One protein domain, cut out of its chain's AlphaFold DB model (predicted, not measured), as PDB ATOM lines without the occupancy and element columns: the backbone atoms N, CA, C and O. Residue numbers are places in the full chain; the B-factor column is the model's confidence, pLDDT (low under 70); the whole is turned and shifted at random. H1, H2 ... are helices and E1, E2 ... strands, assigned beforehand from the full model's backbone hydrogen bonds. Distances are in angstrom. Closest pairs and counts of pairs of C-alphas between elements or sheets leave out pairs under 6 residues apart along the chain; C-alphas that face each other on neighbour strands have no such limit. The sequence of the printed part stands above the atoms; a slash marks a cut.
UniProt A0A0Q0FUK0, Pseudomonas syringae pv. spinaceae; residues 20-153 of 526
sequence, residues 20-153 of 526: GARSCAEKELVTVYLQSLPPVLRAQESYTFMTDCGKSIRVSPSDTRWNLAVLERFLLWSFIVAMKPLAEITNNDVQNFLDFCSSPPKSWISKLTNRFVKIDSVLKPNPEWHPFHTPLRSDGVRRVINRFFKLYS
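Overview. This is residues 20 to 153 of the 526 residues of a protein of Pseudomonas syringae pv. spinaceae (UniProt A0A0Q0FUK0). What is the shape? Two antiparallel helices, H2 and H3, lie side by side in the middle; on one side H5 crosses H3, with H4 next to H5, and on the other H1 makes a V with H2. Beyond H3, near H1, lies the small strand hairpin E1 and E2, at the far end of two long links, residues 103 to 115 and 126 to 137. What is it made of? The printed part has 134 residues, mostly helix by its named elements, in the order H1 H2 H3 H4 E1 E2 H5, with one antiparallel sheet, E1 - E2. It is compact, with a radius of gyration of the C-alphas of 14.9 A and spans of 44 by 35 by 29 A.

Along the chain. Where are the helices? H1 is residues 20 to 36, 24.6 A long from C-alpha 20 at (181.586, 163.426, 184.711); H2 is 43 to 56, 20.1 A. H3 is 61 to 82, 29.8 A, and H4 is 91 to 102, 16.7 A. H5 is 138 to 151, 19.6 A, ending at C-alpha 151 at (175.516, 190.249, 193.159). Where are the strands? E1 is residues 116 to 119, 9.5 A, and E2 is 122 to 125, 10.1 A.

Arrangement. What does the hub, H3, touch? It touches H2 at Gly 54 and Thr 64, C-alphas 6.2 A apart, at a shallow tilt of 17 degrees, opposite ways, a helical hairpin. It touches H5 about perpendicular, at 86 degrees, with C-alphas 67 and 144 closest at 6.1 A. H3 and H4 only just touch, with 3 pairs of C-alphas within 8 A, the closest Phe 74 and Phe 97 at 7.1 A. What of the others? H4 and H5 touch at a tilt of 38 degrees, only just steep, the C-alphas of Leu 98 and Ser 138 closest at 5.5 A. H1 touches H2 with residues 31 to 35 alone, at a steep tilt of 39 degrees, opposite ways, Leu 34 and Ala 43 having the closest C-alphas at 5.6 A. How are the backbones paired? In the hairpin E1 and E2, N 117 and O 124 are 2.9 A apart, within hydrogen-bond range. Every O i to N i+4 pair is within range in H1, H2, H4 and H5, and 17 of 18 in H3.

Size, cuts and confidence. How large is it? The two C-alphas farthest apart, those of Asn 91 and Asp 120, are 44.4 A apart. Is anything cut or long? The printed part has no cut, and the links H4 to E1 and E2 to H5 are long. Where is confidence low? Residues 20 to 21 and 55 to 62 are under 70 in pLDDT, in a model with a mean of 87.5 over the printed part.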
ATOM      1  N   GLY A  20     181.713 162.426 185.778       62.25
ATOM      2  CA  GLY A  20     181.586 163.426 184.711       62.25
ATOM      3  C   GLY A  20     180.440 163.129 183.734       62.25
ATOM      4  O   GLY A  20     179.680 164.030 183.389       62.25
ATOM      5  N   ALA A  21     180.249 161.859 183.356       69.69
ATOM      6  CA  ALA A  21     179.168 161.444 182.456       69.69
ATOM      7  C   ALA A  21     177.784 161.622 183.101       69.69
ATOM      8  O   ALA A  21     176.860 162.131 182.469       69.69
ATOM      9  N   ARG A  22     177.652 161.273 184.390       77.56
ATOM     10  CA  ARG A  22     176.414 161.490 185.149       77.56
ATOM     11  C   ARG A  22     176.093 162.976 185.311       77.56
ATOM     12  O   ARG A  22     174.961 163.372 185.066       77.56
ATOM     13  N   SER A  23     177.078 163.793 185.687       78.56
ATOM     14  CA  SER A  23     176.914 165.249 185.801       78.56
ATOM     15  C   SER A  23     176.488 165.883 184.470       78.56
ATOM     16  O   SER A  23     175.599 166.731 184.450       78.56
ATOM     17  N   CYS A  24     177.063 165.434 183.348       82.44
ATOM     18  CA  CYS A  24     176.677 165.891 182.013       82.44
ATOM     19  C   CYS A  24     175.201 165.580 181.704       82.44
ATOM     20  O   CYS A  24     174.448 166.486 181.353       82.44
ATOM     21  N   ALA A  25     174.766 164.338 181.943       86.38
ATOM     22  CA  ALA A  25     173.377 163.927 181.733       86.38
ATOM     23  C   ALA A  25     172.388 164.692 182.635       86.38
ATOM     24  O   ALA A  25     171.322 165.105 182.186       86.38
ATOM     25  N   GLU A  26     172.736 164.937 183.904       89.81
ATOM     26  CA  GLU A  26     171.908 165.754 184.805       89.81
ATOM     27  C   GLU A  26     171.790 167.206 184.298       89.81
ATOM     28  O   GLU A  26     170.698 167.773 184.311       89.81
ATOM     29  N   LYS A  27     172.886 167.804 183.801       87.19
ATOM     30  CA  LYS A  27     172.891 169.163 183.223       87.19
ATOM     31  C   LYS A  27     172.037 169.251 181.952       87.19
ATOM     32  O   LYS A  27     171.373 170.267 181.732       87.19
ATOM     33  N   GLU A  28     172.027 168.202 181.135       90.06
ATOM     34  CA  GLU A  28     171.186 168.115 179.940       90.06
ATOM     35  C   GLU A  28     169.697 168.062 180.304       90.06
ATOM     36  O   GLU A  28     168.921 168.872 179.802       90.06
ATOM     37  N   LEU A  29     169.312 167.217 181.270       92.88
ATOM     38  CA  LEU A  29     167.936 167.166 181.786       92.88
ATOM     39  C   LEU A  29     167.470 168.531 182.313       92.88
ATOM     40  O   LEU A  29     166.367 168.977 181.999       92.88
ATOM     41  N   VAL A  30     168.326 169.226 183.072       93.62
ATOM     42  CA  VAL A  30     168.036 170.589 183.548       93.62
ATOM     43  C   VAL A  30     167.820 171.547 182.378       93.62
ATOM     44  O   VAL A  30     166.872 172.329 182.400       93.62
ATOM     45  N   THR A  31     168.654 171.476 181.342       92.00
ATOM     46  CA  THR A  31     168.537 172.343 180.160       92.00
ATOM     47  C   THR A  31     167.219 172.104 179.419       92.00
ATOM     48  O   THR A  31     166.510 173.065 179.123       92.00
ATOM     49  N   VAL A  32     166.839 170.841 179.202       93.12
ATOM     50  CA  VAL A  32     165.557 170.468 178.578       93.12
ATOM     51  C   VAL A  32     164.375 170.994 179.395       93.12
ATOM     52  O   VAL A  32     163.441 171.576 178.842       93.12
ATOM     53  N   TYR A  33     164.423 170.861 180.723       94.50
ATOM     54  CA  TYR A  33     163.383 171.404 181.593       94.50
ATOM     55  C   TYR A  33     163.266 172.926 181.484       94.50
ATOM     56  O   TYR A  33     162.164 173.441 181.298       94.50
ATOM     57  N   LEU A  34     164.380 173.655 181.550       93.38
ATOM     58  CA  LEU A  34     164.372 175.117 181.465       93.38
ATOM     59  C   LEU A  34     163.856 175.618 180.107       93.38
ATOM     60  O   LEU A  34     163.186 176.647 180.068       93.38
ATOM     61  N   GLN A  35     164.120 174.883 179.021       92.88
ATOM     62  CA  GLN A  35     163.584 175.164 177.683       92.88
ATOM     63  C   GLN A  35     162.080 174.879 177.562       92.88
ATOM     64  O   GLN A  35     161.405 175.518 176.760       92.88
ATOM     65  N   SER A  36     161.548 173.947 178.359       92.94
ATOM     66  CA  SER A  36     160.113 173.631 178.377       92.94
ATOM     67  C   SER A  36     159.255 174.688 179.088       92.94
ATOM     68  O   SER A  36     158.035 174.710 178.922       92.94
ATOM     69  N   LEU A  37     159.873 175.561 179.892       93.12
ATOM     70  CA  LEU A  37     159.178 176.625 180.614       93.12
ATOM     71  C   LEU A  37     158.818 177.798 179.681       93.12
ATOM     72  O   LEU A  37     159.536 178.056 178.713       93.12
ATOM     73  N   PRO A  38     157.753 178.568 179.990       93.19
ATOM     74  CA  PRO A  38     157.389 179.749 179.213       93.19
ATOM     75  C   PRO A  38     158.583 180.699 178.988       93.19
ATOM     76  O   PRO A  38     159.210 181.118 179.968       93.19
ATOM     77  N   PRO A  39     158.877 181.114 177.736       88.88
ATOM     78  CA  PRO A  39     160.043 181.949 177.424       88.88
ATOM     79  C   PRO A  39     160.107 183.267 178.209       88.88
ATOM     80  O   PRO A  39     161.194 183.762 178.510       88.88
ATOM     81  N   VAL A  40     158.944 183.809 178.595       88.19
ATOM     82  CA  VAL A  40     158.818 185.026 179.416       88.19
ATOM     83  C   VAL A  40     159.527 184.909 180.773       88.19
ATOM     84  O   VAL A  40     160.026 185.904 181.290       88.19
ATOM     85  N   LEU A  41     159.653 183.696 181.326       90.69
ATOM     86  CA  LEU A  41     160.302 183.460 182.619       90.69
ATOM     87  C   LEU A  41     161.830 183.571 182.560       90.69
ATOM     88  O   LEU A  41     162.468 183.650 183.610       90.69
ATOM     89  N   ARG A  42     162.433 183.564 181.359       90.19
ATOM     90  CA  ARG A  42     163.896 183.639 181.164       90.19
ATOM     91  C   ARG A  42     164.641 182.647 182.077       90.19
ATOM     92  O   ARG A  42     165.643 182.975 182.721       90.19
ATOM     93  N   ALA A  43     164.124 181.418 182.161       91.81
ATOM     94  CA  ALA A  43     164.557 180.427 183.145       91.81
ATOM     95  C   ALA A  43     166.031 180.019 182.963       91.81
ATOM     96  O   ALA A  43     166.762 179.889 183.945       91.81
ATOM     97  N   GLN A  44     166.495 179.914 181.712       89.94
ATOM     98  CA  GLN A  44     167.888 179.594 181.388       89.94
ATOM     99  C   GLN A  44     168.873 180.637 181.934       89.94
ATOM    100  O   GLN A  44     169.902 180.293 182.506       89.94
ATOM    101  N   GLU A  45     168.554 181.921 181.788       88.25
ATOM    102  CA  GLU A  45     169.391 183.013 182.287       88.25
ATOM    103  C   GLU A  45     169.435 183.025 183.818       88.25
ATOM    104  O   GLU A  45     170.502 183.148 184.421       88.25
ATOM    105  N   SER A  46     168.279 182.809 184.444       92.00
ATOM    106  CA  SER A  46     168.148 182.719 185.898       92.00
ATOM    107  C   SER A  46     168.968 181.559 186.477       92.00
ATOM    108  O   SER A  46     169.642 181.712 187.499       92.00
ATOM    109  N   TYR A  47     168.973 180.414 185.788       91.75
ATOM    110  CA  TYR A  47     169.816 179.269 186.123       91.75
ATOM    111  C   TYR A  47     171.312 179.594 185.989       91.75
ATOM    112  O   TYR A  47     172.085 179.298 186.904       91.75
ATOM    113  N   THR A  48     171.721 180.281 184.917       87.12
ATOM    114  CA  THR A  48     173.112 180.727 184.736       87.12
ATOM    115  C   THR A  48     173.577 181.589 185.912       87.12
ATOM    116  O   THR A  48     174.615 181.284 186.505       87.12
ATOM    117  N   PHE A  49     172.779 182.571 186.354       86.56
ATOM    118  CA  PHE A  49     173.116 183.378 187.536       86.56
ATOM    119  C   PHE A  49     173.288 182.540 188.802       86.56
ATOM    120  O   PHE A  49     174.219 182.774 189.571       86.56
ATOM    121  N   MET A  50     172.429 181.548 189.041       89.31
ATOM    122  CA  MET A  50     172.582 180.660 190.197       89.31
ATOM    123  C   MET A  50     173.904 179.881 190.137       89.31
ATOM    124  O   MET A  50     174.630 179.826 191.134       89.31
ATOM    125  N   THR A  51     174.242 179.303 188.981       84.50
ATOM    126  CA  THR A  51     175.480 178.519 188.831       84.50
ATOM    127  C   THR A  51     176.738 179.377 188.983       84.50
ATOM    128  O   THR A  51     177.689 178.971 189.655       84.50
ATOM    129  N   ASP A  52     176.733 180.597 188.445       80.12
ATOM    130  CA  ASP A  52     177.842 181.543 188.581       80.12
ATOM    131  C   ASP A  52     177.956 182.110 190.001       80.12
ATOM    132  O   ASP A  52     179.066 182.352 190.491       80.12
ATOM    133  N   CYS A  53     176.832 182.233 190.714       80.50
ATOM    134  CA  CYS A  53     176.826 182.588 192.127       80.50
ATOM    135  C   CYS A  53     177.586 181.540 192.941       80.50
ATOM    136  O   CYS A  53     178.453 181.899 193.737       80.50
ATOM    137  N   GLY A  54     177.337 180.251 192.678       72.69
ATOM    138  CA  GLY A  54     178.038 179.136 193.318       72.69
ATOM    139  C   GLY A  54     179.560 179.220 193.182       72.69
ATOM    140  O   GLY A  54     180.270 179.038 194.166       72.69
ATOM    141  N   LYS A  55     180.060 179.583 191.992       69.62
ATOM    142  CA  LYS A  55     181.502 179.770 191.727       69.62
ATOM    143  C   LYS A  55     182.087 181.000 192.431       69.62
ATOM    144  O   LYS A  55     183.279 181.041 192.716       69.62
ATOM    145  N   SER A  56     181.260 182.012 192.695       62.88
ATOM    146  CA  SER A  56     181.678 183.303 193.263       62.88
ATOM    147  C   SER A  56     181.677 183.330 194.801       62.88
ATOM    148  O   SER A  56     182.191 184.268 195.419       62.88
ATOM    149  N   ILE A  57     181.092 182.324 195.455       64.69
ATOM    150  CA  ILE A  57     181.005 182.228 196.917       64.69
ATOM    151  C   ILE A  57     182.328 181.675 197.480       64.69
ATOM    152  O   ILE A  57     182.598 180.482 197.426       64.69
ATOM    153  N   ARG A  58     183.147 182.550 198.085       55.53
ATOM    154  CA  ARG A  58     184.321 182.171 198.901       55.53
ATOM    155  C   ARG A  58     183.902 181.743 200.316       55.53
ATOM    156  O   ARG A  58     184.094 182.499 201.264       55.53
ATOM    157  N   VAL A  59     183.247 180.593 200.453       62.66
ATOM    158  CA  VAL A  59     182.834 180.017 201.751       62.66
ATOM    159  C   VAL A  59     183.096 178.502 201.732       62.66
ATOM    160  O   VAL A  59     183.368 177.943 200.669       62.66
ATOM    161  N   SER A  60     183.047 177.845 202.896       60.00
ATOM    162  CA  SER A  60     183.102 176.383 203.033       60.00
ATOM    163  C   SER A  60     182.205 175.666 202.001       60.00
ATOM    164  O   SER A  60     181.092 176.138 201.737       60.00
ATOM    165  N   PRO A  61     182.615 174.499 201.458       64.00
ATOM    166  CA  PRO A  61     181.805 173.710 200.523       64.00
ATOM    167  C   PRO A  61     180.377 173.411 201.014       64.00
ATOM    168  O   PRO A  61     179.438 173.405 200.215       64.00
ATOM    169  N   SER A  62     180.194 173.210 202.326       62.84
ATOM    170  CA  SER A  62     178.880 172.995 202.955       62.84
ATOM    171  C   SER A  62     177.953 174.201 202.795       62.84
ATOM    172  O   SER A  62     176.782 174.055 202.438       62.84
ATOM    173  N   ASP A  63     178.493 175.401 202.995       74.50
ATOM    174  CA  ASP A  63     177.744 176.655 202.948       74.50
ATOM    175  C   ASP A  63     177.428 177.040 201.504       74.50
ATOM    176  O   ASP A  63     176.336 177.531 201.214       74.50
ATOM    177  N   THR A  64     178.341 176.756 200.572       80.00
ATOM    178  CA  THR A  64     178.093 176.914 199.133       80.00
ATOM    179  C   THR A  64     176.940 176.027 198.675       80.00
ATOM    180  O   THR A  64     176.025 176.509 198.005       80.00
ATOM    181  N   ARG A  65     176.920 174.751 199.088       83.50
ATOM    182  CA  ARG A  65     175.830 173.829 198.744       83.50
ATOM    183  C   ARG A  65     174.495 174.261 199.349       83.50
ATOM    184  O   ARG A  65     173.470 174.179 198.674       83.50
ATOM    185  N   TRP A  66     174.498 174.748 200.588       87.94
ATOM    186  CA  TRP A  66     173.288 175.265 201.222       87.94
ATOM    187  C   TRP A  66     172.767 176.534 200.527       87.94
ATOM    188  O   TRP A  66     171.578 176.604 200.215       87.94
ATOM    189  N   ASN A  67     173.645 177.487 200.190       89.44
ATOM    190  CA  ASN A  67     173.280 178.692 199.435       89.44
ATOM    191  C   ASN A  67     172.659 178.335 198.078       89.44
ATOM    192  O   ASN A  67     171.598 178.846 197.734       89.44
ATOM    193  N   LEU A  68     173.280 177.416 197.333       90.38
ATOM    194  CA  LEU A  68     172.752 176.931 196.058       90.38
ATOM    195  C   LEU A  68     171.390 176.249 196.217       90.38
ATOM    196  O   LEU A  68     170.500 176.473 195.406       90.38
ATOM    197  N   ALA A  69     171.183 175.471 197.282       91.19
ATOM    198  CA  ALA A  69     169.887 174.854 197.558       91.19
ATOM    199  C   ALA A  69     168.807 175.892 197.909       91.19
ATOM    200  O   ALA A  69     167.629 175.686 197.624       91.19
ATOM    201  N   VAL A  70     169.171 177.005 198.548       94.56
ATOM    202  CA  VAL A  70     168.250 178.133 198.764       94.56
ATOM    203  C   VAL A  70     167.896 178.804 197.435       94.56
ATOM    204  O   VAL A  70     166.719 179.054 197.183       94.56
ATOM    205  N   LEU A  71     168.887 179.054 196.575       95.06
ATOM    206  CA  LEU A  71     168.664 179.663 195.262       95.06
ATOM    207  C   LEU A  71     167.836 178.766 194.336       95.06
ATOM    208  O   LEU A  71     166.941 179.267 193.670       95.06
ATOM    209  N   GLU A  72     168.051 177.451 194.353       95.44
ATOM    210  CA  GLU A  72     167.229 176.494 193.606       95.44
ATOM    211  C   GLU A  72     165.751 176.597 194.001       95.44
ATOM    212  O   GLU A  72     164.885 176.703 193.134       95.44
ATOM    213  N   ARG A  73     165.455 176.617 195.307       95.50
ATOM    214  CA  ARG A  73     164.081 176.786 195.808       95.50
ATOM    215  C   ARG A  73     163.482 178.109 195.367       95.50
ATOM    216  O   ARG A  73     162.311 178.149 195.007       95.50
ATOM    217  N   PHE A  74     164.279 179.172 195.396       96.88
ATOM    218  CA  PHE A  74     163.850 180.489 194.953       96.88
ATOM    219  C   PHE A  74     163.524 180.515 193.458       96.88
ATOM    220  O   PHE A  74     162.464 181.008 193.088       96.88
ATOM    221  N   LEU A  75     164.374 179.924 192.614       96.44
ATOM    222  CA  LEU A  75     164.123 179.824 191.178       96.44
ATOM    223  C   LEU A  75     162.866 179.003 190.886       96.44
ATOM    224  O   LEU A  75     161.979 179.482 190.186       96.44
ATOM    225  N   LEU A  76     162.733 177.816 191.485       95.75
ATOM    226  CA  LEU A  76     161.534 176.990 191.324       95.75
ATOM    227  C   LEU A  76     160.272 177.725 191.791       95.75
ATOM    228  O   LEU A  76     159.264 177.707 191.089       95.75
ATOM    229  N   TRP A  77     160.321 178.412 192.935       96.81
ATOM    230  CA  TRP A  77     159.206 179.232 193.413       96.81
ATOM    231  C   TRP A  77     158.881 180.365 192.432       96.81
ATOM    232  O   TRP A  77     157.713 180.590 192.121       96.81
ATOM    233  N   SER A  78     159.901 181.029 191.882       96.12
ATOM    234  CA  SER A  78     159.714 182.108 190.910       96.12
ATOM    235  C   SER A  78     159.067 181.622 189.609       96.12
ATOM    236  O   SER A  78     158.209 182.313 189.065       96.12
ATOM    237  N   PHE A  79     159.407 180.411 189.156       94.81
ATOM    238  CA  PHE A  79     158.891 179.833 187.915       94.81
ATOM    239  C   PHE A  79     157.516 179.192 188.054       94.81
ATOM    240  O   PHE A  79     156.787 179.180 187.077       94.81
ATOM    241  N   ILE A  80     157.186 178.623 189.217       93.56
ATOM    242  CA  ILE A  80     155.975 177.804 189.401       93.56
ATOM    243  C   ILE A  80     154.888 178.569 190.163       93.56
ATOM    244  O   ILE A  80     153.705 178.400 189.884       93.56
ATOM    245  N   VAL A  81     155.276 179.383 191.151       94.06
ATOM    246  CA  VAL A  81     154.339 180.087 192.039       94.06
ATOM    247  C   VAL A  81     154.205 181.544 191.627       94.06
ATOM    248  O   VAL A  81     153.100 182.010 191.378       94.06
ATOM    249  N   ALA A  82     155.323 182.269 191.552       94.25
ATOM    250  CA  ALA A  82     155.284 183.688 191.207       94.25
ATOM    251  C   ALA A  82     155.045 183.918 189.710       94.25
ATOM    252  O   ALA A  82     154.545 184.979 189.348       94.25
ATOM    253  N   MET A  83     155.414 182.946 188.864       94.56
ATOM    254  CA  MET A  83     155.386 183.031 187.399       94.56
ATOM    255  C   MET A  83     156.069 184.307 186.874       94.56
ATOM    256  O   MET A  83     155.577 184.957 185.954       94.56
ATOM    257  N   LYS A  84     157.209 184.680 187.471       92.75
ATOM    258  CA  LYS A  84     157.946 185.916 187.163       92.75
ATOM    259  C   LYS A  84     159.409 185.621 186.825       92.75
ATOM    260  O   LYS A  84     160.041 184.846 187.549       92.75
ATOM    261  N   PRO A  85     159.990 186.265 185.796       91.75
ATOM    262  CA  PRO A  85     161.438 186.272 185.620       91.75
ATOM    263  C   PRO A  85     162.116 187.053 186.757       91.75
ATOM    264  O   PRO A  85     161.514 187.924 187.385       91.75
ATOM    265  N   LEU A  86     163.403 186.795 186.999       90.75
ATOM    266  CA  LEU A  86     164.142 187.438 188.095       90.75
ATOM    267  C   LEU A  86     164.138 188.975 188.049       90.75
ATOM    268  O   LEU A  86     164.096 189.603 189.101       90.75
ATOM    269  N   ALA A  87     164.135 189.565 186.850       83.56
ATOM    270  CA  ALA A  87     164.094 191.017 186.646       83.56
ATOM    271  C   ALA A  87     162.771 191.676 187.093       83.56
ATOM    272  O   ALA A  87     162.660 192.900 187.136       83.56
ATOM    273  N   GLU A  88     161.757 190.866 187.390       86.69
ATOM    274  CA  GLU A  88     160.406 191.294 187.741       86.69
ATOM    275  C   GLU A  88     160.046 191.045 189.210       86.69
ATOM    276  O   GLU A  88     158.948 191.405 189.654       86.69
ATOM    277  N   ILE A  89     160.965 190.432 189.955       91.88
ATOM    278  CA  ILE A  89     160.818 190.161 191.379       91.88
ATOM    279  C   ILE A  89     160.899 191.471 192.160       91.88
ATOM    280  O   ILE A  89     161.819 192.264 191.991       91.88
ATOM    281  N   THR A  90     159.951 191.672 193.069       87.25
ATOM    282  CA  THR A  90     159.906 192.825 193.976       87.25
ATOM    283  C   THR A  90     160.308 192.448 195.405       87.25
ATOM    284  O   THR A  90     160.394 191.273 195.767       87.25
ATOM    285  N   ASN A  91     160.480 193.449 196.277       85.81
ATOM    286  CA  ASN A  91     160.686 193.211 197.712       85.81
ATOM    287  C   ASN A  91     159.519 192.435 198.352       85.81
ATOM    288  O   ASN A  91     159.746 191.627 199.254       85.81
ATOM    289  N   ASN A  92     158.287 192.654 197.875       87.69
ATOM    290  CA  ASN A  92     157.111 191.925 198.346       87.69
ATOM    291  C   ASN A  92     157.141 190.461 197.894       87.69
ATOM    292  O   ASN A  92     156.867 189.572 198.691       87.69
ATOM    293  N   ASP A  93     157.554 190.199 196.652       94.25
ATOM    294  CA  ASP A  93     157.723 188.831 196.151       94.25
ATOM    295  C   ASP A  93     158.790 188.072 196.951       94.25
ATOM    296  O   ASP A  93     158.563 186.936 197.361       94.25
ATOM    297  N   VAL A  94     159.929 188.707 197.256       93.94
ATOM    298  CA  VAL A  94     160.946 188.091 198.124       93.94
ATOM    299  C   VAL A  94     160.380 187.810 199.512       93.94
ATOM    300  O   VAL A  94     160.644 186.751 200.073       93.94
ATOM    301  N   GLN A  95     159.580 188.716 200.071       91.50
ATOM    302  CA  GLN A  95     158.948 188.487 201.365       91.50
ATOM    303  C   GLN A  95     157.945 187.321 201.316       91.50
ATOM    304  O   GLN A  95     157.999 186.459 202.190       91.50
ATOM    305  N   ASN A  96     157.135 187.219 200.259       94.44
ATOM    306  CA  ASN A  96     156.248 186.077 200.026       94.44
ATOM    307  C   ASN A  96     157.037 184.766 199.923       94.44
ATOM    308  O   ASN A  96     156.627 183.754 200.483       94.44
ATOM    309  N   PHE A  97     158.199 184.778 199.265       96.56
ATOM    310  CA  PHE A  97     159.092 183.622 199.219       96.56
ATOM    311  C   PHE A  97     159.663 183.252 200.599       96.56
ATOM    312  O   PHE A  97     159.785 182.069 200.919       96.56
ATOM    313  N   LEU A  98     160.010 184.230 201.441       94.50
ATOM    314  CA  LEU A  98     160.479 183.967 202.808       94.50
ATOM    315  C   LEU A  98     159.378 183.354 203.681       94.50
ATOM    316  O   LEU A  98     159.656 182.435 204.459       94.50
ATOM    317  N   ASP A  99     158.147 183.840 203.535       91.94
ATOM    318  CA  ASP A  99     156.975 183.303 204.226       91.94
ATOM    319  C   ASP A  99     156.678 181.877 203.723       91.94
ATOM    320  O   ASP A  99     156.522 180.955 204.526       91.94
ATOM    321  N   PHE A 100     156.778 181.649 202.409       94.75
ATOM    322  CA  PHE A 100     156.682 180.329 201.780       94.75
ATOM    323  C   PHE A 100     157.748 179.351 202.294       94.75
ATOM    324  O   PHE A 100     157.451 178.201 202.588       94.75
ATOM    325  N   CYS A 101     158.997 179.793 202.458       94.56
ATOM    326  CA  CYS A 101     160.058 178.960 203.030       94.56
ATOM    327  C   CYS A 101     159.795 178.577 204.491       94.56
ATOM    328  O   CYS A 101     160.232 177.512 204.934       94.56
ATOM    329  N   SER A 102     159.124 179.457 205.236       91.19
ATOM    330  CA  SER A 102     158.810 179.262 206.655       91.19
ATOM    331  C   SER A 102     157.598 178.349 206.853       91.19
ATOM    332  O   SER A 102     157.503 177.678 207.879       91.19
ATOM    333  N   SER A 103     156.690 178.292 205.876       91.44
ATOM    334  CA  SER A 103     155.526 177.404 205.878       91.44
ATOM    335  C   SER A 103     155.218 176.898 204.456       91.44
ATOM    336  O   SER A 103     154.279 177.371 203.812       91.44
ATOM    337  N   PRO A 104     156.035 175.972 203.915       93.88
ATOM    338  CA  PRO A 104     155.847 175.485 202.555       93.88
ATOM    339  C   PRO A 104     154.580 174.617 202.459       93.88
ATOM    340  O   PRO A 104     154.293 173.846 203.380       93.88
ATOM    341  N   PRO A 105     153.827 174.676 201.344       93.62
ATOM    342  CA  PRO A 105     152.699 173.783 201.107       93.62
ATOM    343  C   PRO A 105     153.127 172.314 201.129       93.62
ATOM    344  O   PRO A 105     154.225 171.979 200.687       93.62
ATOM    345  N   LYS A 106     152.229 171.411 201.548       90.44
ATOM    346  CA  LYS A 106     152.502 169.959 201.586       90.44
ATOM    347  C   LYS A 106     152.971 169.405 200.237       90.44
ATOM    348  O   LYS A 106     153.834 168.541 200.213       90.44
ATOM    349  N   SER A 107     152.463 169.949 199.129       91.12
ATOM    350  CA  SER A 107     152.865 169.571 197.769       91.12
ATOM    351  C   SER A 107     154.295 169.963 197.396       91.12
ATOM    352  O   SER A 107     154.745 169.580 196.334       91.12
ATOM    353  N   TRP A 108     155.008 170.735 198.220       93.81
ATOM    354  CA  TRP A 108     156.416 171.095 198.024       93.81
ATOM    355  C   TRP A 108     157.352 170.346 198.977       93.81
ATOM    356  O   TRP A 108     158.567 170.568 198.934       93.81
ATOM    357  N   ILE A 109     156.799 169.486 199.840       91.94
ATOM    358  CA  ILE A 109     157.527 168.763 200.878       91.94
ATOM    359  C   ILE A 109     157.591 167.279 200.517       91.94
ATOM    360  O   ILE A 109     156.563 166.629 200.365       91.94
ATOM    361  N   SER A 110     158.798 166.719 200.469       90.00
ATOM    362  CA  SER A 110     159.019 165.274 200.358       90.00
ATOM    363  C   SER A 110     159.926 164.762 201.463       90.00
ATOM    364  O   SER A 110     160.667 165.517 202.099       90.00
ATOM    365  N   LYS A 111     159.949 163.438 201.637       87.94
ATOM    366  CA  LYS A 111     161.047 162.776 202.350       87.94
ATOM    367  C   LYS A 111     162.374 163.037 201.624       87.94
ATOM    368  O   LYS A 111     162.388 163.410 200.447       87.94
ATOM    369  N   LEU A 112     163.486 162.857 202.334       85.75
ATOM    370  CA  LEU A 112     164.818 162.980 201.749       85.75
ATOM    371  C   LEU A 112     164.997 161.886 200.686       85.75
ATOM    372  O   LEU A 112     165.101 160.707 201.016       85.75
ATOM    373  N   THR A 113     164.998 162.281 199.417       88.19
ATOM    374  CA  THR A 113     165.103 161.383 198.263       88.19
ATOM    375  C   THR A 113     166.175 161.874 197.299       88.19
ATOM    376  O   THR A 113     166.580 163.041 197.311       88.19
ATOM    377  N   ASN A 114     166.660 160.971 196.447       88.81
ATOM    378  CA  ASN A 114     167.586 161.337 195.382       88.81
ATOM    379  C   ASN A 114     166.906 162.290 194.392       88.81
ATOM    380  O   ASN A 114     165.746 162.101 194.051       88.81
ATOM    381  N   ARG A 115     167.643 163.291 193.906       91.25
ATOM    382  CA  ARG A 115     167.155 164.271 192.918       91.25
ATOM    383  C   ARG A 115     166.898 163.631 191.555       91.25
ATOM    384  O   ARG A 115     165.883 163.888 190.921       91.25
ATOM    385  N   PHE A 116     167.819 162.765 191.145       91.69
ATOM    386  CA  PHE A 116     167.762 162.007 189.903       91.69
ATOM    387  C   PHE A 116     167.855 160.517 190.217       91.69
ATOM    388  O   PHE A 116     168.613 160.106 191.101       91.69
ATOM    389  N   VAL A 117     167.091 159.717 189.484       91.81
ATOM    390  CA  VAL A 117     167.016 158.257 189.620       91.81
ATOM    391  C   VAL A 117     167.137 157.616 188.241       91.81
ATOM    392  O   VAL A 117     166.787 158.228 187.233       91.81
ATOM    393  N   LYS A 118     167.664 156.393 188.178       89.25
ATOM    394  CA  LYS A 118     167.630 155.600 186.947       89.25
ATOM    395  C   LYS A 118     166.340 154.788 186.932       89.25
ATOM    396  O   LYS A 118     166.111 154.018 187.858       89.25
ATOM    397  N   ILE A 119     165.532 154.975 185.898       86.31
ATOM    398  CA  ILE A 119     164.312 154.206 185.639       86.31
ATOM    399  C   ILE A 119     164.499 153.600 184.251       86.31
ATOM    400  O   ILE A 119     164.767 154.339 183.302       86.31
ATOM    401  N   ASP A 120     164.436 152.273 184.155       86.50
ATOM    402  CA  ASP A 120     164.697 151.517 182.920       86.50
ATOM    403  C   ASP A 120     166.072 151.837 182.306       86.50
ATOM    404  O   ASP A 120     166.208 152.090 181.113       86.50
ATOM    405  N   SER A 121     167.108 151.907 183.149       84.75
ATOM    406  CA  SER A 121     168.490 152.276 182.777       84.75
ATOM    407  C   SER A 121     168.691 153.707 182.253       84.75
ATOM    408  O   SER A 121     169.835 154.120 182.055       84.75
ATOM    409  N   VAL A 122     167.629 154.506 182.130       86.38
ATOM    410  CA  VAL A 122     167.685 155.915 181.723       86.38
ATOM    411  C   VAL A 122     167.644 156.818 182.953       86.38
ATOM    412  O   VAL A 122     166.815 156.649 183.848       86.38
ATOM    413  N   LEU A 123     168.550 157.795 183.016       90.62
ATOM    414  CA  LEU A 123     168.548 158.794 184.080       90.62
ATOM    415  C   LEU A 123     167.363 159.748 183.890       90.62
ATOM    416  O   LEU A 123     167.214 160.346 182.828       90.62
ATOM    417  N   LYS A 124     166.532 159.900 184.922       91.38
ATOM    418  CA  LYS A 124     165.365 160.787 184.920       91.38
ATOM    419  C   LYS A 124     165.305 161.607 186.217       91.38
ATOM    420  O   LYS A 124     165.844 161.179 187.246       91.38
ATOM    421  N   PRO A 125     164.652 162.782 186.206       91.19
ATOM    422  CA  PRO A 125     164.285 163.492 187.429       91.19
ATOM    423  C   PRO A 125     163.419 162.588 188.302       91.19
ATOM    424  O   PRO A 125     162.538 161.904 187.784       91.19
ATOM    425  N   ASN A 126     163.670 162.562 189.607       92.12
ATOM    426  CA  ASN A 126     162.886 161.736 190.515       92.12
ATOM    427  C   ASN A 126     161.495 162.354 190.743       92.12
ATOM    428  O   ASN A 126     161.432 163.441 191.318       92.12
ATOM    429  N   PRO A 127     160.393 161.673 190.370       89.75
ATOM    430  CA  PRO A 127     159.036 162.178 190.594       89.75
ATOM    431  C   PRO A 127     158.700 162.399 192.075       89.75
ATOM    432  O   PRO A 127     157.905 163.273 192.403       89.75
ATOM    433  N   GLU A 128     159.340 161.644 192.972       90.00
ATOM    434  CA  GLU A 128     159.142 161.754 194.422       90.00
ATOM    435  C   GLU A 128     159.955 162.898 195.049       90.00
ATOM    436  O   GLU A 128     159.804 163.211 196.236       90.00
ATOM    437  N   TRP A 129     160.865 163.520 194.293       93.19
ATOM    438  CA  TRP A 129     161.691 164.605 194.806       93.19
ATOM    439  C   TRP A 129     160.926 165.924 194.825       93.19
ATOM    440  O   TRP A 129     160.390 166.370 193.813       93.19
ATOM    441  N   HIS A 130     160.957 166.588 195.981       92.62
ATOM    442  CA  HIS A 130     160.416 167.926 196.149       92.62
ATOM    443  C   HIS A 130     161.447 168.869 196.793       92.62
ATOM    444  O   HIS A 130     162.365 168.415 197.486       92.62
ATOM    445  N   PRO A 131     161.326 170.198 196.598       92.19
ATOM    446  CA  PRO A 131     162.374 171.130 197.017       92.19
ATOM    447  C   PRO A 131     162.541 171.259 198.540       92.19
ATOM    448  O   PRO A 131     163.618 171.651 199.013       92.19
ATOM    449  N   PHE A 132     161.505 170.956 199.328       92.88
ATOM    450  CA  PHE A 132     161.535 171.050 200.786       92.88
ATOM    451  C   PHE A 132     161.488 169.668 201.444       92.88
ATOM    452  O   PHE A 132     160.788 168.763 201.007       92.88
ATOM    453  N   HIS A 133     162.217 169.537 202.548       90.00
ATOM    454  CA  HIS A 133     162.097 168.407 203.480       90.00
ATOM    455  C   HIS A 133     161.625 168.896 204.848       90.00
ATOM    456  O   HIS A 133     160.853 168.233 205.531       90.00
ATOM    457  N   THR A 134     162.065 170.097 205.222       88.38
ATOM    458  CA  THR A 134     161.629 170.835 206.401       88.38
ATOM    459  C   THR A 134     161.521 172.326 206.063       88.38
ATOM    460  O   THR A 134     162.170 172.788 205.113       88.38
ATOM    461  N   PRO A 135     160.720 173.095 206.821       89.69
ATOM    462  CA  PRO A 135     160.718 174.550 206.729       89.69
ATOM    463  C   PRO A 135     162.103 175.153 206.996       89.69
ATOM    464  O   PRO A 135     162.882 174.641 207.804       89.69
ATOM    465  N   LEU A 136     162.411 176.270 206.337       88.50
ATOM    466  CA  LEU A 136     163.686 176.976 206.475       88.50
ATOM    467  C   LEU A 136     163.536 178.233 207.336       88.50
ATOM    468  O   LEU A 136     162.554 178.965 207.241       88.50
ATOM    469  N   ARG A 137     164.569 178.544 208.130       80.25
ATOM    470  CA  ARG A 137     164.627 179.806 208.886       80.25
ATOM    471  C   ARG A 137     164.810 180.995 207.940       80.25
ATOM    472  O   ARG A 137     165.826 181.087 207.243       80.25
ATOM    473  N   SER A 138     163.881 181.945 207.999       76.44
ATOM    474  CA  SER A 138     163.813 183.098 207.092       76.44
ATOM    475  C   SER A 138     165.075 183.973 207.086       76.44
ATOM    476  O   SER A 138     165.455 184.478 206.037       76.44
ATOM    477  N   ASP A 139     165.793 184.113 208.204       80.75
ATOM    478  CA  ASP A 139     166.982 184.980 208.270       80.75
ATOM    479  C   ASP A 139     168.194 184.451 207.503       80.75
ATOM    480  O   ASP A 139     168.965 185.225 206.929       80.75
ATOM    481  N   GLY A 140     168.388 183.131 207.499       85.69
ATOM    482  CA  GLY A 140     169.413 182.513 206.666       85.69
ATOM    483  C   GLY A 140     169.079 182.740 205.198       85.69
ATOM    484  O   GLY A 140     169.896 183.279 204.455       85.69
ATOM    485  N   VAL A 141     167.859 182.362 204.811       91.88
ATOM    486  CA  VAL A 141     167.361 182.453 203.433       91.88
ATOM    487  C   VAL A 141     167.453 183.889 202.916       91.88
ATOM    488  O   VAL A 141     168.045 184.131 201.867       91.88
ATOM    489  N   ARG A 142     166.980 184.868 203.696       91.94
ATOM    490  CA  ARG A 142     167.038 186.300 203.369       91.94
ATOM    491  C   ARG A 142     168.457 186.769 203.065       91.94
ATOM    492  O   ARG A 142     168.658 187.501 202.102       91.94
ATOM    493  N   ARG A 143     169.455 186.347 203.853       88.31
ATOM    494  CA  ARG A 143     170.860 186.714 203.600       88.31
ATOM    495  C   ARG A 143     171.354 186.192 202.254       88.31
ATOM    496  O   ARG A 143     172.048 186.927 201.557       88.31
ATOM    497  N   VAL A 144     170.983 184.966 201.881       91.12
ATOM    498  CA  VAL A 144     171.341 184.389 200.576       91.12
ATOM    499  C   VAL A 144     170.679 185.161 199.442       91.12
ATOM    500  O   VAL A 144     171.375 185.586 198.524       91.12
ATOM    501  N   ILE A 145     169.369 185.405 199.535       93.62
ATOM    502  CA  ILE A 145     168.613 186.115 198.496       93.62
ATOM    503  C   ILE A 145     169.114 187.552 198.326       93.62
ATOM    504  O   ILE A 145     169.444 187.950 197.213       93.62
ATOM    505  N   ASN A 146     169.282 188.308 199.415       90.00
ATOM    506  CA  ASN A 146     169.811 189.673 199.338       90.00
ATOM    507  C   ASN A 146     171.233 189.698 198.765       90.00
ATOM    508  O   ASN A 146     171.573 190.597 198.001       90.00
ATOM    509  N   ARG A 147     172.081 188.714 199.102       86.06
ATOM    510  CA  ARG A 147     173.423 188.597 198.513       86.06
ATOM    511  C   ARG A 147     173.354 188.301 197.017       86.06
ATOM    512  O   ARG A 147     174.139 188.874 196.271       86.06
ATOM    513  N   PHE A 148     172.439 187.436 196.593       89.25
ATOM    514  CA  PHE A 148     172.227 187.085 195.191       89.25
ATOM    515  C   PHE A 148     171.741 188.283 194.367       89.25
ATOM    516  O   PHE A 148     172.380 188.634 193.379       89.25
ATOM    517  N   PHE A 149     170.703 188.991 194.820       86.19
ATOM    518  CA  PHE A 149     170.232 190.208 194.152       86.19
ATOM    519  C   PHE A 149     171.256 191.338 194.193       86.19
ATOM    520  O   PHE A 149     171.390 192.066 193.220       86.19
ATOM    521  N   LYS A 150     172.043 191.465 195.267       79.88
ATOM    522  CA  LYS A 150     173.168 192.409 195.304       79.88
ATOM    523  C   LYS A 150     174.260 192.038 194.298       79.88
ATOM    524  O   LYS A 150     174.888 192.931 193.738       79.88
ATOM    525  N   LEU A 151     174.501 190.743 194.089       80.19
ATOM    526  CA  LEU A 151     175.516 190.249 193.159       80.19
ATOM    527  C   LEU A 151     175.145 190.533 191.702       80.19
ATOM    528  O   LEU A 151     175.991 190.936 190.908       80.19
ATOM    529  N   TYR A 152     173.866 190.374 191.383       78.25
ATOM    530  CA  TYR A 152     173.330 190.543 190.038       78.25
ATOM    531  C   TYR A 152     172.473 191.803 189.894       78.25
ATOM    532  O   TYR A 152     171.663 191.882 188.979       78.25
ATOM    533  N   SER A 153     172.657 192.816 190.746       76.44
ATOM    534  CA  SER A 153     171.767 193.989 190.791       76.44
ATOM    535  C   SER A 153     171.719 194.773 189.477       76.44
ATOM    536  O   SER A 153     170.721 195.409 189.161       76.44
TER     537      SER A 153